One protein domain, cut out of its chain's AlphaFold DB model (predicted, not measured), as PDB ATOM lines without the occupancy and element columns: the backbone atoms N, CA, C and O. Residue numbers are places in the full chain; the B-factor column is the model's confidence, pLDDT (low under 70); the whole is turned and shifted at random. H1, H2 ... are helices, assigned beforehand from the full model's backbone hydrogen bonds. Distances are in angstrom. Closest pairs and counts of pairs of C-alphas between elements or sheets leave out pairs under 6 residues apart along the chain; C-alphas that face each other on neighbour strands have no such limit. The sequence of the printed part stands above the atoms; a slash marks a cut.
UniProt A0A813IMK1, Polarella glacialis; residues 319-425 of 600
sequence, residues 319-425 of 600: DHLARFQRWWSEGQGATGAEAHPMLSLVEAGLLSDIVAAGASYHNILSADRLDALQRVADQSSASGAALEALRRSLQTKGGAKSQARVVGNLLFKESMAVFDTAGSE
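AT A GLANCE: This is residues 319 to 425 of the 600 residues of a protein of Polarella glacialis (UniProt A0A813IMK1). A long helix, H6, runs the length of a compact body of six helices, and the five shorter helices gather along it. H5 folds back beside the earlier part of H6 and H4 packs on H5, while H3 crosses H6 near its middle and H2 and H1 are set across its later part. The printed part has 107 residues with six named helices, in the order H1, H2, H3, H4, H5, H6, and no named strand; the class is all helix, and the helix packing is mostly crossed. It is compact, with a radius of gyration of the C-alphas of 13.2 A, and spans 37 by 29 by 19 A.

HOW THE PARTS SIT: H1, residues 319 to 329, only just touches the hub H6, residues 400 to 424, with 3 pairs of C-alphas within 8 A; the closest C-alphas are those of Phe 324 and Phe 419, 6.6 A apart, and the helices stand about perpendicular at 87 degrees. H2, residues 332 to 339, touches H6 with Gly 336 and Val 418 closest, their C-alphas 6.3 A apart, about perpendicular at 79 degrees. H3, residues 348 to 356, touches residues 408 to 412 of H6, about perpendicular at 88 degrees, with the C-alphas of Val 355 and Phe 412 closest at 6.2 A. H3 also touches H1, at a shallow tilt of 24 degrees, opposite ways, with the C-alphas of Gln 325 and Val 355 closest at 7.1 A. H4, residues 367 to 379, touches H6 with residues 367 to 370 alone, at a steep tilt of 58 degrees, the same way; the C-alphas of Ala 367 and Ala 400 are closest at 5.4 A. H5, residues 385 to 394, forms a helical hairpin with H4, opposite ways at 38 degrees, only just steep, with the C-alphas of Gln 374 and Leu 394 closest at 6.5 A. H5 and H6 form another helical hairpin, at a shallow tilt of 21 degrees, with the C-alphas of Ser 393 and Val 407 closest at 5.6 A. H4 and H5 are apart from H1 and H2. In each of the six helices every O i to N i+4 pair is within hydrogen-bond range.

IN THESE COORDINATES: H1 begins at C-alpha 319, (266.458, 67.934, -42.315), and is 15.2 A long from first to last C-alpha. H2 measures 11.2 A, H3 12.2 A, H4 18.4 A and H5 14.4 A. H6 runs 36.1 A, from C-alpha 400 at (278.495, 47.920, -21.286) to C-alpha 424 at (275.689, 80.473, -36.607).

THE WHOLE: The two C-alphas farthest apart are those of Gly 399 and Glu 425, at 40.3 A. The printed part has no cut and no long link. The mean pLDDT of the printed part is 92.8, and residue 425 alone is under 70.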
ATOM      1  N   ASP A 319     265.617  67.057 -41.498       90.06
ATOM      2  CA  ASP A 319     266.458  67.934 -42.315       90.06
ATOM      3  C   ASP A 319     267.682  68.444 -41.535       90.06
ATOM      4  O   ASP A 319     268.804  68.425 -42.048       90.06
ATOM      5  N   HIS A 320     267.500  68.842 -40.271       91.50
ATOM      6  CA  HIS A 320     268.602  69.264 -39.400       91.50
ATOM      7  C   HIS A 320     269.630  68.142 -39.205       91.50
ATOM      8  O   HIS A 320     270.826  68.367 -39.402       91.50
ATOM      9  N   LEU A 321     269.173  66.913 -38.942       90.94
ATOM     10  CA  LEU A 321     270.040  65.732 -38.860       90.94
ATOM     11  C   LEU A 321     270.761  65.438 -40.182       90.94
ATOM     12  O   LEU A 321     271.953  65.134 -40.169       90.94
ATOM     13  N   ALA A 322     270.077  65.557 -41.321       88.88
ATOM     14  CA  ALA A 322     270.680  65.334 -42.633       88.88
ATOM     15  C   ALA A 322     271.765  66.378 -42.950       88.88
ATOM     16  O   ALA A 322     272.825  66.036 -43.484       88.88
ATOM     17  N   ARG A 323     271.541  67.648 -42.588       94.94
ATOM     18  CA  ARG A 323     272.549  68.712 -42.712       94.94
ATOM     19  C   ARG A 323     273.750  68.464 -41.805       94.94
ATOM     20  O   ARG A 323     274.877  68.597 -42.277       94.94
ATOM     21  N   PHE A 324     273.522  68.045 -40.562       95.38
ATOM     22  CA  PHE A 324     274.588  67.659 -39.638       95.38
ATOM     23  C   PHE A 324     275.434  66.499 -40.182       95.38
ATOM     24  O   PHE A 324     276.660  66.588 -40.212       95.38
ATOM     25  N   GLN A 325     274.797  65.430 -40.669       91.62
ATOM     26  CA  GLN A 325     275.499  64.271 -41.230       91.62
ATOM     27  C   GLN A 325     276.316  64.641 -42.470       91.62
ATOM     28  O   GLN A 325     277.464  64.218 -42.596       91.62
ATOM     29  N   ARG A 326     275.758  65.475 -43.358       91.69
ATOM     30  CA  ARG A 326     276.481  65.994 -44.524       91.69
ATOM     31  C   ARG A 326     277.700  66.808 -44.095       91.69
ATOM     32  O   ARG A 326     278.806  66.516 -44.540       91.69
ATOM     33  N   TRP A 327     277.510  67.756 -43.180       94.31
ATOM     34  CA  TRP A 327     278.583  68.585 -42.630       94.31
ATOM     35  C   TRP A 327     279.705  67.746 -42.002       94.31
ATOM     36  O   TRP A 327     280.888  68.019 -42.209       94.31
ATOM     37  N   TRP A 328     279.347  66.673 -41.291       94.00
ATOM     38  CA  TRP A 328     280.318  65.734 -40.740       94.00
ATOM     39  C   TRP A 328     281.077  64.973 -41.836       94.00
ATOM     40  O   TRP A 328     282.303  64.889 -41.786       94.00
ATOM     41  N   SER A 329     280.367  64.466 -42.853       89.06
ATOM     42  CA  SER A 329     280.960  63.710 -43.970       89.06
ATOM     43  C   SER A 329     281.884  64.545 -44.863       89.06
ATOM     44  O   SER A 329     282.827  64.015 -45.436       89.06
ATOM     45  N   GLU A 330     281.670  65.862 -44.925       91.56
ATOM     46  CA  GLU A 330     282.548  66.814 -45.619       91.56
ATOM     47  C   GLU A 330     283.859  67.086 -44.850       91.56
ATOM     48  O   GLU A 330     284.648  67.941 -45.247       91.56
ATOM     49  N   GLY A 331     284.091  66.405 -43.722       92.00
ATOM     50  CA  GLY A 331     285.281  66.558 -42.882       92.00
ATOM     51  C   GLY A 331     285.237  67.761 -41.936       92.00
ATOM     52  O   GLY A 331     286.062  67.850 -41.029       92.00
ATOM     53  N   GLN A 332     284.246  68.651 -42.071       93.69
ATOM     54  CA  GLN A 332     284.109  69.837 -41.216       93.69
ATOM     55  C   GLN A 332     283.831  69.450 -39.753       93.69
ATOM     56  O   GLN A 332     284.309  70.112 -38.832       93.69
ATOM     57  N   GLY A 333     283.130  68.328 -39.544       93.19
ATOM     58  CA  GLY A 333     282.884  67.755 -38.220       93.19
ATOM     59  C   GLY A 333     284.140  67.337 -37.469       93.19
ATOM     60  O   GLY A 333     284.267  67.638 -36.284       93.19
ATOM     61  N   ALA A 334     285.099  66.718 -38.161       92.19
ATOM     62  CA  ALA A 334     286.369  66.326 -37.558       92.19
ATOM     63  C   ALA A 334     287.171  67.557 -37.107       92.19
ATOM     64  O   ALA A 334     287.633  67.604 -35.971       92.19
ATOM     65  N   THR A 335     287.240  68.598 -37.943       94.19
ATOM     66  CA  THR A 335     287.906  69.860 -37.585       94.19
ATOM     67  C   THR A 335     287.227  70.556 -36.402       94.19
ATOM     68  O   THR A 335     287.900  71.047 -35.498       94.19
ATOM     69  N   GLY A 336     285.890  70.568 -36.361       93.56
ATOM     70  CA  GLY A 336     285.148  71.098 -35.215       93.56
ATOM     71  C   GLY A 336     285.381  70.291 -33.931       93.56
ATOM     72  O   GLY A 336     285.516  70.863 -32.850       93.56
ATOM     73  N   ALA A 337     285.477  68.965 -34.045       95.56
ATOM     74  CA  ALA A 337     285.752  68.072 -32.924       95.56
ATOM     75  C   ALA A 337     287.163  68.260 -32.346       95.56
ATOM     76  O   ALA A 337     287.316  68.234 -31.125       95.56
ATOM     77  N   GLU A 338     288.172  68.506 -33.187       94.62
ATOM     78  CA  GLU A 338     289.552  68.790 -32.754       94.62
ATOM     79  C   GLU A 338     289.648  70.049 -31.882       94.62
ATOM     80  O   GLU A 338     290.415  70.081 -30.918       94.62
ATOM     81  N   ALA A 339     288.834  71.069 -32.167       92.94
ATOM     82  CA  ALA A 339     288.762  72.285 -31.360       92.94
ATOM     83  C   ALA A 339     287.968  72.103 -30.049       92.94
ATOM     84  O   ALA A 339     288.078  72.924 -29.136       92.94
ATOM     85  N   HIS A 340     287.166  71.038 -29.931       94.88
ATOM     86  CA  HIS A 340     286.291  70.819 -28.785       94.88
ATOM     87  C   HIS A 340     287.005  70.036 -27.662       94.88
ATOM     88  O   HIS A 340     287.511  68.939 -27.903       94.88
ATOM     89  N   PRO A 341     286.992  70.510 -26.398       92.06
ATOM     90  CA  PRO A 341     287.826  69.967 -25.315       92.06
ATOM     91  C   PRO A 341     287.520  68.512 -24.930       92.06
ATOM     92  O   PRO A 341     288.368  67.837 -24.355       92.06
ATOM     93  N   MET A 342     286.304  68.034 -25.207       95.94
ATOM     94  CA  MET A 342     285.910  66.643 -24.961       95.94
ATOM     95  C   MET A 342     286.022  65.775 -26.221       95.94
ATOM     96  O   MET A 342     286.396  64.611 -26.114       95.94
ATOM     97  N   LEU A 343     285.683  66.310 -27.402       96.44
ATOM     98  CA  LEU A 343     285.623  65.494 -28.621       96.44
ATOM     99  C   LEU A 343     287.027  65.229 -29.176       96.44
ATOM    100  O   LEU A 343     287.252  64.153 -29.712       96.44
ATOM    101  N   SER A 344     287.985  66.129 -28.944       96.38
ATOM    102  CA  SER A 344     289.393  65.949 -29.326       96.38
ATOM    103  C   SER A 344     290.094  64.779 -28.624       96.38
ATOM    104  O   SER A 344     291.153  64.338 -29.063       96.38
ATOM    105  N   LEU A 345     289.506  64.247 -27.546       95.06
ATOM    106  CA  LEU A 345     289.988  63.047 -26.853       95.06
ATOM    107  C   LEU A 345     289.499  61.744 -27.496       95.06
ATOM    108  O   LEU A 345     289.989  60.669 -27.154       95.06
ATOM    109  N   VAL A 346     288.502  61.820 -28.378       96.06
ATOM    110  CA  VAL A 346     287.927  60.664 -29.061       96.06
ATOM    111  C   VAL A 346     288.554  60.564 -30.444       96.06
ATOM    112  O   VAL A 346     288.666  61.552 -31.163       96.06
ATOM    113  N   GLU A 347     288.954  59.357 -30.836       95.19
ATOM    114  CA  GLU A 347     289.488  59.112 -32.173       95.19
ATOM    115  C   GLU A 347     288.489  59.563 -33.254       95.19
ATOM    116  O   GLU A 347     287.303  59.226 -33.195       95.19
ATOM    117  N   ALA A 348     288.968  60.300 -34.262       92.56
ATOM    118  CA  ALA A 348     288.120  60.864 -35.313       92.56
ATOM    119  C   ALA A 348     287.296  59.793 -36.053       92.56
ATOM    120  O   ALA A 348     286.114  60.005 -36.331       92.56
ATOM    121  N   GLY A 349     287.886  58.618 -36.304       92.75
ATOM    122  CA  GLY A 349     287.183  57.476 -36.894       92.75
ATOM    123  C   GLY A 349     286.034  56.979 -36.012       92.75
ATOM    124  O   GLY A 349     284.920  56.797 -36.493       92.75
ATOM    125  N   LEU A 350     286.265  56.868 -34.700       94.19
ATOM    126  CA  LEU A 350     285.238  56.454 -33.745       94.19
ATOM    127  C   LEU A 350     284.090  57.471 -33.650       94.19
ATOM    128  O   LEU A 350     282.930  57.069 -33.579       94.19
ATOM    129  N   LEU A 351     284.380  58.777 -33.664       95.00
ATOM    130  CA  LEU A 351     283.331  59.803 -33.705       95.00
ATOM    131  C   LEU A 351     282.520  59.741 -35.002       95.00
ATOM    132  O   LEU A 351     281.298  59.876 -34.951       95.00
ATOM    133  N   SER A 352     283.179  59.505 -36.139       93.19
ATOM    134  CA  SER A 352     282.505  59.318 -37.428       93.19
ATOM    135  C   SER A 352     281.546  58.129 -37.391       93.19
ATOM    136  O   SER A 352     280.371  58.281 -37.728       93.19
ATOM    137  N   ASP A 353     281.999  56.985 -36.870       92.38
ATOM    138  CA  ASP A 353     281.155  55.803 -36.687       92.38
ATOM    139  C   ASP A 353     279.933  56.128 -35.808       92.38
ATOM    140  O   ASP A 353     278.801  55.767 -36.134       92.38
ATOM    141  N   ILE A 354     280.144  56.835 -34.691       93.25
ATOM    142  CA  ILE A 354     279.085  57.220 -33.743       93.25
ATOM    143  C   ILE A 354     278.046  58.133 -34.401       93.25
ATOM    144  O   ILE A 354     276.849  57.927 -34.199       93.25
ATOM    145  N   VAL A 355     278.483  59.118 -35.189       92.19
ATOM    146  CA  VAL A 355     277.595  60.032 -35.922       92.19
ATOM    147  C   VAL A 355     276.820  59.288 -37.012       92.19
ATOM    148  O   VAL A 355     275.607  59.473 -37.132       92.19
ATOM    149  N   ALA A 356     277.486  58.399 -37.753       88.38
ATOM    150  CA  ALA A 356     276.872  57.602 -38.810       88.38
ATOM    151  C   ALA A 356     275.829  56.608 -38.274       88.38
ATOM    152  O   ALA A 356     274.787  56.402 -38.895       88.38
ATOM    153  N   ALA A 357     276.061  56.015 -37.102       87.00
ATOM    154  CA  ALA A 357     275.141  55.035 -36.529       87.00
ATOM    155  C   ALA A 357     273.835  55.611 -35.977       87.00
ATOM    156  O   ALA A 357     272.935  54.828 -35.645       87.00
ATOM    157  N   GLY A 358     273.711  56.936 -35.836       84.19
ATOM    158  CA  GLY A 358     272.499  57.564 -35.317       84.19
ATOM    159  C   GLY A 358     272.168  57.028 -33.926       84.19
ATOM    160  O   GLY A 358     272.882  57.317 -32.989       84.19
ATOM    161  N   ALA A 359     271.135  56.196 -33.763       79.31
ATOM    162  CA  ALA A 359     270.724  55.651 -32.459       79.31
ATOM    163  C   ALA A 359     271.425  54.333 -32.036       79.31
ATOM    164  O   ALA A 359     271.174  53.799 -30.947       79.31
ATOM    165  N   SER A 360     272.292  53.770 -32.884       88.38
ATOM    166  CA  SER A 360     272.840  52.412 -32.726       88.38
ATOM    167  C   SER A 360     274.247  52.360 -32.111       88.38
ATOM    168  O   SER A 360     275.001  51.422 -32.361       88.38
ATOM    169  N   TYR A 361     274.588  53.306 -31.228       88.38
ATOM    170  CA  TYR A 361     275.932  53.461 -30.635       88.38
ATOM    171  C   TYR A 361     276.513  52.195 -29.991       88.38
ATOM    172  O   TYR A 361     277.721  51.983 -29.983       88.38
ATOM    173  N   HIS A 362     275.654  51.331 -29.449       85.44
ATOM    174  CA  HIS A 362     276.057  50.103 -28.763       85.44
ATOM    175  C   HIS A 362     276.673  49.030 -29.669       85.44
ATOM    176  O   HIS A 362     277.252  48.082 -29.146       85.44
ATOM    177  N   ASN A 363     276.550  49.168 -30.990       88.00
ATOM    178  CA  ASN A 363     277.240  48.301 -31.944       88.00
ATOM    179  C   ASN A 363     278.683  48.763 -32.203       88.00
ATOM    180  O   ASN A 363     279.491  47.983 -32.690       88.00
ATOM    181  N   ILE A 364     279.005  50.016 -31.864       93.75
ATOM    182  CA  ILE A 364     280.311  50.644 -32.112       93.75
ATOM    183  C   ILE A 364     281.113  50.772 -30.818       93.75
ATOM    184  O   ILE A 364     282.322  50.553 -30.814       93.75
ATOM    185  N   LEU A 365     280.453  51.139 -29.718       95.69
ATOM    186  CA  LEU A 365     281.054  51.307 -28.397       95.69
ATOM    187  C   LEU A 365     281.033  49.975 -27.637       95.69
ATOM    188  O   LEU A 365     280.153  49.720 -26.813       95.69
ATOM    189  N   SER A 366     282.006  49.115 -27.942       95.06
ATOM    190  CA  SER A 366     282.274  47.893 -27.176       95.06
ATOM    191  C   SER A 366     282.776  48.209 -25.760       95.06
ATOM    192  O   SER A 366     283.186  49.334 -25.474       95.06
ATOM    193  N   ALA A 367     282.778  47.205 -24.874       93.69
ATOM    194  CA  ALA A 367     283.343  47.344 -23.528       93.69
ATOM    195  C   ALA A 367     284.808  47.823 -23.575       93.69
ATOM    196  O   ALA A 367     285.147  48.802 -22.922       93.69
ATOM    197  N   ASP A 368     285.629  47.232 -24.448       94.88
ATOM    198  CA  ASP A 368     287.038  47.612 -24.599       94.88
ATOM    199  C   ASP A 368     287.215  49.063 -25.070       94.88
ATOM    200  O   ASP A 368     288.116  49.768 -24.612       94.88
ATOM    201  N   ARG A 369     286.345  49.537 -25.976       95.94
ATOM    202  CA  ARG A 369     286.362  50.930 -26.455       95.94
ATOM    203  C   ARG A 369     285.924  51.904 -25.362       95.94
ATOM    204  O   ARG A 369     286.513  52.974 -25.243       95.94
ATOM    205  N   LEU A 370     284.937  51.534 -24.544       96.94
ATOM    206  CA  LEU A 370     284.524  52.325 -23.381       96.94
ATOM    207  C   LEU A 370     285.642  52.407 -22.334       96.94
ATOM    208  O   LEU A 370     285.935  53.498 -21.850       96.94
ATOM    209  N   ASP A 371     286.328  51.300 -22.051       96.19
ATOM    210  CA  ASP A 371     287.468  51.273 -21.127       96.19
ATOM    211  C   ASP A 371     288.677  52.053 -21.670       96.19
ATOM    212  O   ASP A 371     289.410  52.701 -20.919       96.19
ATOM    213  N   ALA A 372     288.908  52.027 -22.987       96.50
ATOM    214  CA  ALA A 372     289.916  52.867 -23.631       96.50
ATOM    215  C   ALA A 372     289.579  54.360 -23.484       96.50
ATOM    216  O   ALA A 372     290.437  55.136 -23.064       96.50
ATOM    217  N   LEU A 373     288.323  54.746 -23.739       96.56
ATOM    218  CA  LEU A 373     287.844  56.118 -23.546       96.56
ATOM    219  C   LEU A 373     287.948  56.569 -22.089       96.56
ATOM    220  O   LEU A 373     288.370  57.694 -21.837       96.56
ATOM    221  N   GLN A 374     287.628  55.696 -21.130       96.69
ATOM    222  CA  GLN A 374     287.789  55.976 -19.704       96.69
ATOM    223  C   GLN A 374     289.247  56.279 -19.357       96.69
ATOM    224  O   GLN A 374     289.522  57.294 -18.721       96.69
ATOM    225  N   ARG A 375     290.197  55.469 -19.840       97.31
ATOM    226  CA  ARG A 375     291.629  55.715 -19.610       97.31
ATOM    227  C   ARG A 375     292.096  57.044 -20.199       97.31
ATOM    228  O   ARG A 375     292.829  57.764 -19.528       97.31
ATOM    229  N   VAL A 376     291.666  57.385 -21.414       96.56
ATOM    230  CA  VAL A 376     292.011  58.673 -22.043       96.56
ATOM    231  C   VAL A 376     291.389  59.841 -21.270       96.56
ATOM    232  O   VAL A 376     292.066  60.833 -20.999       96.56
ATOM    233  N   ALA A 377     290.128  59.715 -20.849       95.69
ATOM    234  CA  ALA A 377     289.444  60.733 -20.058       95.69
ATOM    235  C   ALA A 377     290.099  60.945 -18.682       95.69
ATOM    236  O   ALA A 377     290.165  62.083 -18.214       95.69
ATOM    237  N   ASP A 378     290.610  59.893 -18.042       95.00
ATOM    238  CA  ASP A 378     291.310  59.983 -16.753       95.00
ATOM    239  C   ASP A 378     292.726  60.561 -16.884       95.00
ATOM    240  O   ASP A 378     293.200  61.244 -15.978       95.00
ATOM    241  N   GLN A 379     293.402  60.321 -18.011       95.19
ATOM    242  CA  GLN A 379     294.737  60.865 -18.293       95.19
ATOM    243  C   GLN A 379     294.710  62.331 -18.735       95.19
ATOM    244  O   GLN A 379     295.711  63.036 -18.598       95.19
ATOM    245  N   SER A 380     293.581  62.799 -19.270       94.50
ATOM    246  CA  SER A 380     293.437  64.181 -19.715       94.50
ATOM    247  C   SER A 380     293.427  65.152 -18.531       94.50
ATOM    248  O   SER A 380     292.563  65.089 -17.653       94.50
ATOM    249  N   SER A 381     294.367  66.102 -18.537       89.81
ATOM    250  CA  SER A 381     294.431  67.214 -17.579       89.81
ATOM    251  C   SER A 381     293.448  68.344 -17.897       89.81
ATOM    252  O   SER A 381     293.343  69.297 -17.122       89.81
ATOM    253  N   ALA A 382     292.723  68.253 -19.018       86.75
ATOM    254  CA  ALA A 382     291.696  69.220 -19.363       86.75
ATOM    255  C   ALA A 382     290.598  69.228 -18.287       86.75
ATOM    256  O   ALA A 382     290.191  68.187 -17.765       86.75
ATOM    257  N   SER A 383     290.109  70.418 -17.951       83.38
ATOM    258  CA  SER A 383     288.956  70.601 -17.074       83.38
ATOM    259  C   SER A 383     287.853  71.301 -17.859       83.38
ATOM    260  O   SER A 383     288.082  72.277 -18.571       83.38
ATOM    261  N   GLY A 384     286.642  70.756 -17.791       90.00
ATOM    262  CA  GLY A 384     285.510  71.278 -18.544       90.00
ATOM    263  C   GLY A 384     284.231  70.518 -18.228       90.00
ATOM    264  O   GLY A 384     284.263  69.316 -17.968       90.00
ATOM    265  N   ALA A 385     283.096  71.217 -18.261       91.38
ATOM    266  CA  ALA A 385     281.796  70.633 -17.935       91.38
ATOM    267  C   ALA A 385     281.439  69.436 -18.839       91.38
ATOM    268  O   ALA A 385     280.901  68.444 -18.347       91.38
ATOM    269  N   ALA A 386     281.792  69.501 -20.129       90.19
ATOM    270  CA  ALA A 386     281.595  68.412 -21.086       90.19
ATOM    271  C   ALA A 386     282.436  67.173 -20.732       90.19
ATOM    272  O   ALA A 386     281.927  66.054 -20.712       90.19
ATOM    273  N   LEU A 387     283.702  67.363 -20.346       93.62
ATOM    274  CA  LEU A 387     284.572  66.253 -19.952       93.62
ATOM    275  C   LEU A 387     284.115  65.596 -18.641       93.62
ATOM    276  O   LEU A 387     284.107  64.372 -18.528       93.62
ATOM    277  N   GLU A 388     283.649  66.386 -17.674       95.19
ATOM    278  CA  GLU A 388     283.031  65.861 -16.449       95.19
ATOM    279  C   GLU A 388     281.708  65.127 -16.725       95.19
ATOM    280  O   GLU A 388     281.358  64.160 -16.042       95.19
ATOM    281  N   ALA A 389     280.945  65.549 -17.738       95.62
ATOM    282  CA  ALA A 389     279.780  64.798 -18.201       95.62
ATOM    283  C   ALA A 389     280.187  63.450 -18.818       95.62
ATOM    284  O   ALA A 389     279.525  62.443 -18.548       95.62
ATOM    285  N   LEU A 390     281.294  63.402 -19.568       96.69
ATOM    286  CA  LEU A 390     281.828  62.166 -20.143       96.69
ATOM    287  C   LEU A 390     282.301  61.196 -19.055       96.69
ATOM    288  O   LEU A 390     281.874  60.044 -19.058       96.69
ATOM    289  N   ARG A 391     283.085  61.668 -18.075       96.75
ATOM    290  CA  ARG A 391     283.537  60.856 -16.929       96.75
ATOM    291  C   ARG A 391     282.356  60.255 -16.164       96.75
ATOM    292  O   ARG A 391     282.323  59.053 -15.912       96.75
ATOM    293  N   ARG A 392     281.329  61.060 -15.864       96.62
ATOM    294  CA  ARG A 392     280.099  60.564 -15.217       96.62
ATOM    295  C   ARG A 392     279.349  59.546 -16.077       96.62
ATOM    296  O   ARG A 392     278.837  58.568 -15.541       96.62
ATOM    297  N   SER A 393     279.299  59.760 -17.391       96.25
ATOM    298  CA  SER A 393     278.629  58.859 -18.339       96.25
ATOM    299  C   SER A 393     279.335  57.508 -18.458       96.25
ATOM    300  O   SER A 393     278.677  56.468 -18.522       96.25
ATOM    301  N   LEU A 394     280.664  57.492 -18.420       96.25
ATOM    302  CA  LEU A 394     281.441  56.254 -18.411       96.25
ATOM    303  C   LEU A 394     281.317  55.508 -17.069       96.25
ATOM    304  O   LEU A 394     281.253  54.284 -17.043       96.25
ATOM    305  N   GLN A 395     281.142  56.234 -15.961       95.38
ATOM    306  CA  GLN A 395     280.893  55.665 -14.628       95.38
ATOM    307  C   GLN A 395     279.425  55.266 -14.375       95.38
ATOM    308  O   GLN A 395     279.066  54.878 -13.257       95.38
ATOM    309  N   THR A 396     278.545  55.357 -15.380       93.19
ATOM    310  CA  THR A 396     277.127  55.028 -15.190       93.19
ATOM    311  C   THR A 396     276.975  53.562 -14.785       93.19
ATOM    312  O   THR A 396     277.492  52.657 -15.444       93.19
ATOM    313  N   LYS A 397     276.224  53.310 -13.706       83.88
ATOM    314  CA  LYS A 397     275.929  51.952 -13.237       83.88
ATOM    315  C   LYS A 397     275.062  51.227 -14.272       83.88
ATOM    316  O   LYS A 397     273.937  51.638 -14.543       83.88
ATOM    317  N   GLY A 398     275.583  50.145 -14.839       89.25
ATOM    318  CA  GLY A 398     274.904  49.321 -15.838       89.25
ATOM    319  C   GLY A 398     275.896  48.434 -16.587       89.25
ATOM    320  O   GLY A 398     277.101  48.558 -16.403       89.25
ATOM    321  N   GLY A 399     275.400  47.526 -17.430       91.69
ATOM    322  CA  GLY A 399     276.269  46.778 -18.347       91.69
ATOM    323  C   GLY A 399     276.805  47.664 -19.479       91.69
ATOM    324  O   GLY A 399     276.235  48.724 -19.756       91.69
ATOM    325  N   ALA A 400     277.830  47.190 -20.196       92.00
ATOM    326  CA  ALA A 400     278.495  47.920 -21.286       92.00
ATOM    327  C   ALA A 400     277.515  48.499 -22.324       92.00
ATOM    328  O   ALA A 400     277.650  49.638 -22.755       92.00
ATOM    329  N   LYS A 401     276.440  47.771 -22.657       91.19
ATOM    330  CA  LYS A 401     275.397  48.246 -23.583       91.19
ATOM    331  C   LYS A 401     274.654  49.491 -23.083       91.19
ATOM    332  O   LYS A 401     274.242  50.324 -23.886       91.19
ATOM    333  N   SER A 402     274.437  49.605 -21.773       92.62
ATOM    334  CA  SER A 402     273.807  50.784 -21.173       92.62
ATOM    335  C   SER A 402     274.770  51.966 -21.180       92.62
ATOM    336  O   SER A 402     274.381  53.056 -21.584       92.62
ATOM    337  N   GLN A 403     276.028  51.736 -20.799       95.50
ATOM    338  CA  GLN A 403     277.078  52.757 -20.832       95.50
ATOM    339  C   GLN A 403     277.298  53.288 -22.254       95.50
ATOM    340  O   GLN A 403     277.246  54.494 -22.460       95.50
ATOM    341  N   ALA A 404     277.396  52.402 -23.248       96.00
ATOM    342  CA  ALA A 404     277.513  52.753 -24.663       96.00
ATOM    343  C   ALA A 404     276.403  53.693 -25.147       96.00
ATOM    344  O   ALA A 404     276.653  54.593 -25.941       96.00
ATOM    345  N   ARG A 405     275.169  53.515 -24.662       94.94
ATOM    346  CA  ARG A 405     274.054  54.405 -25.014       94.94
ATOM    347  C   ARG A 405     274.202  55.784 -24.392       94.94
ATOM    348  O   ARG A 405     273.962  56.770 -25.074       94.94
ATOM    349  N   VAL A 406     274.575  55.852 -23.116       96.06
ATOM    350  CA  VAL A 406     274.740  57.132 -22.412       96.06
ATOM    351  C   VAL A 406     275.911  57.912 -23.009       96.06
ATOM    352  O   VAL A 406     275.751  59.080 -23.352       96.06
ATOM    353  N   VAL A 407     277.052  57.249 -23.203       97.19
ATOM    354  CA  VAL A 407     278.257  57.842 -23.797       97.19
ATOM    355  C   VAL A 407     278.016  58.226 -25.256       97.19
ATOM    356  O   VAL A 407     278.302  59.357 -25.632       97.19
ATOM    357  N   GLY A 408     277.428  57.338 -26.064       96.44
ATOM    358  CA  GLY A 408     277.103  57.622 -27.464       96.44
ATOM    359  C   GLY A 408     276.158  58.814 -27.628       96.44
ATOM    360  O   GLY A 408     276.447  59.709 -28.416       96.44
ATOM    361  N   ASN A 409     275.095  58.889 -26.817       95.75
ATOM    362  CA  ASN A 409     274.186  60.040 -26.799       95.75
ATOM    363  C   ASN A 409     274.903  61.344 -26.430       95.75
ATOM    364  O   ASN A 409     274.620  62.382 -27.023       95.75
ATOM    365  N   LEU A 410     275.799  61.309 -25.436       96.50
ATOM    366  CA  LEU A 410     276.551  62.491 -25.021       96.50
ATOM    367  C   LEU A 410     277.472  62.973 -26.145       96.50
ATOM    368  O   LEU A 410     277.423  64.145 -26.498       96.50
ATOM    369  N   LEU A 411     278.267  62.071 -26.726       96.44
ATOM    370  CA  LEU A 411     279.178  62.400 -27.824       96.44
ATOM    371  C   LEU A 411     278.413  62.966 -29.022       96.44
ATOM    372  O   LEU A 411     278.781  64.015 -29.535       96.44
ATOM    373  N   PHE A 412     277.302  62.333 -29.410       95.19
ATOM    374  CA  PHE A 412     276.455  62.818 -30.496       95.19
ATOM    375  C   PHE A 412     275.882  64.214 -30.214       95.19
ATOM    376  O   PHE A 412     275.895  65.080 -31.086       95.19
ATOM    377  N   LYS A 413     275.403  64.454 -28.987       95.38
ATOM    378  CA  LYS A 413     274.850  65.751 -28.584       95.38
ATOM    379  C   LYS A 413     275.899  66.862 -28.627       95.38
ATOM    380  O   LYS A 413     275.603  67.946 -29.116       95.38
ATOM    381  N   GLU A 414     277.103  66.602 -28.128       96.19
ATOM    382  CA  GLU A 414     278.194  67.582 -28.159       96.19
ATOM    383  C   GLU A 414     278.664  67.832 -29.601       96.19
ATOM    384  O   GLU A 414     278.865  68.981 -29.981       96.19
ATOM    385  N   SER A 415     278.729  66.797 -30.448       95.62
ATOM    386  CA  SER A 415     278.984  66.966 -31.887       95.62
ATOM    387  C   SER A 415     277.929  67.846 -32.571       95.62
ATOM    388  O   SER A 415     278.278  68.692 -33.392       95.62
ATOM    389  N   MET A 416     276.651  67.685 -32.213       94.94
ATOM    390  CA  MET A 416     275.565  68.531 -32.723       94.94
ATOM    391  C   MET A 416     275.701  69.983 -32.249       94.94
ATOM    392  O   MET A 416     275.513  70.906 -33.032       94.94
ATOM    393  N   ALA A 417     276.092  70.199 -30.990       95.75
ATOM    394  CA  ALA A 417     276.322  71.542 -30.462       95.75
ATOM    395  C   ALA A 417     277.446  72.268 -31.220       95.75
ATOM    396  O   ALA A 417     277.308  73.447 -31.546       95.75
ATOM    397  N   VAL A 418     278.529  71.560 -31.565       96.12
ATOM    398  CA  VAL A 418     279.595  72.112 -32.417       96.12
ATOM    399  C   VAL A 418     279.040  72.508 -33.790       96.12
ATOM    400  O   VAL A 418     279.310  73.613 -34.262       96.12
ATOM    401  N   PHE A 419     278.214  71.663 -34.407       96.19
ATOM    402  CA  PHE A 419     277.564  71.980 -35.681       96.19
ATOM    403  C   PHE A 419     276.676  73.232 -35.606       96.19
ATOM    404  O   PHE A 419     276.793  74.117 -36.457       96.19
ATOM    405  N   ASP A 420     275.849  73.358 -34.569       95.50
ATOM    406  CA  ASP A 420     274.960  74.512 -34.393       95.50
ATOM    407  C   ASP A 420     275.750  75.824 -34.199       95.50
ATOM    408  O   ASP A 420     275.371  76.879 -34.725       95.50
ATOM    409  N   THR A 421     276.894  75.767 -33.503       94.56
ATOM    410  CA  THR A 421     277.798  76.925 -33.379       94.56
ATOM    411  C   THR A 421     278.459  77.290 -34.709       94.56
ATOM    412  O   THR A 421     278.458  78.462 -35.084       94.56
ATOM    413  N   ALA A 422     278.921  76.299 -35.478       91.06
ATOM    414  CA  ALA A 422     279.535  76.517 -36.787       91.06
ATOM    415  C   ALA A 422     278.542  77.084 -37.822       91.06
ATOM    416  O   ALA A 422     278.913  77.905 -38.664       91.06
ATOM    417  N   GLY A 423     277.270  76.679 -37.753       80.88
ATOM    418  CA  GLY A 423     276.202  77.213 -38.601       80.88
ATOM    419  C   GLY A 423     275.852  78.674 -38.298       80.88
ATOM    420  O   GLY A 423     275.483  79.418 -39.207       80.88
ATOM    421  N   SER A 424     276.013  79.108 -37.043       75.94
ATOM    422  CA  SER A 424     275.689  80.473 -36.607       75.94
ATOM    423  C   SER A 424     276.715  81.517 -37.071       75.94
ATOM    424  O   SER A 424     276.344  82.655 -37.351       75.94
ATOM    425  N   GLU A 425     277.989  81.141 -37.228       65.31
ATOM    426  CA  GLU A 425     279.055  82.062 -37.660       65.31
ATOM    427  C   GLU A 425     279.053  82.362 -39.175       65.31
ATOM    428  O   GLU A 425     279.713  83.301 -39.618       65.31
TER     429      GLU A 425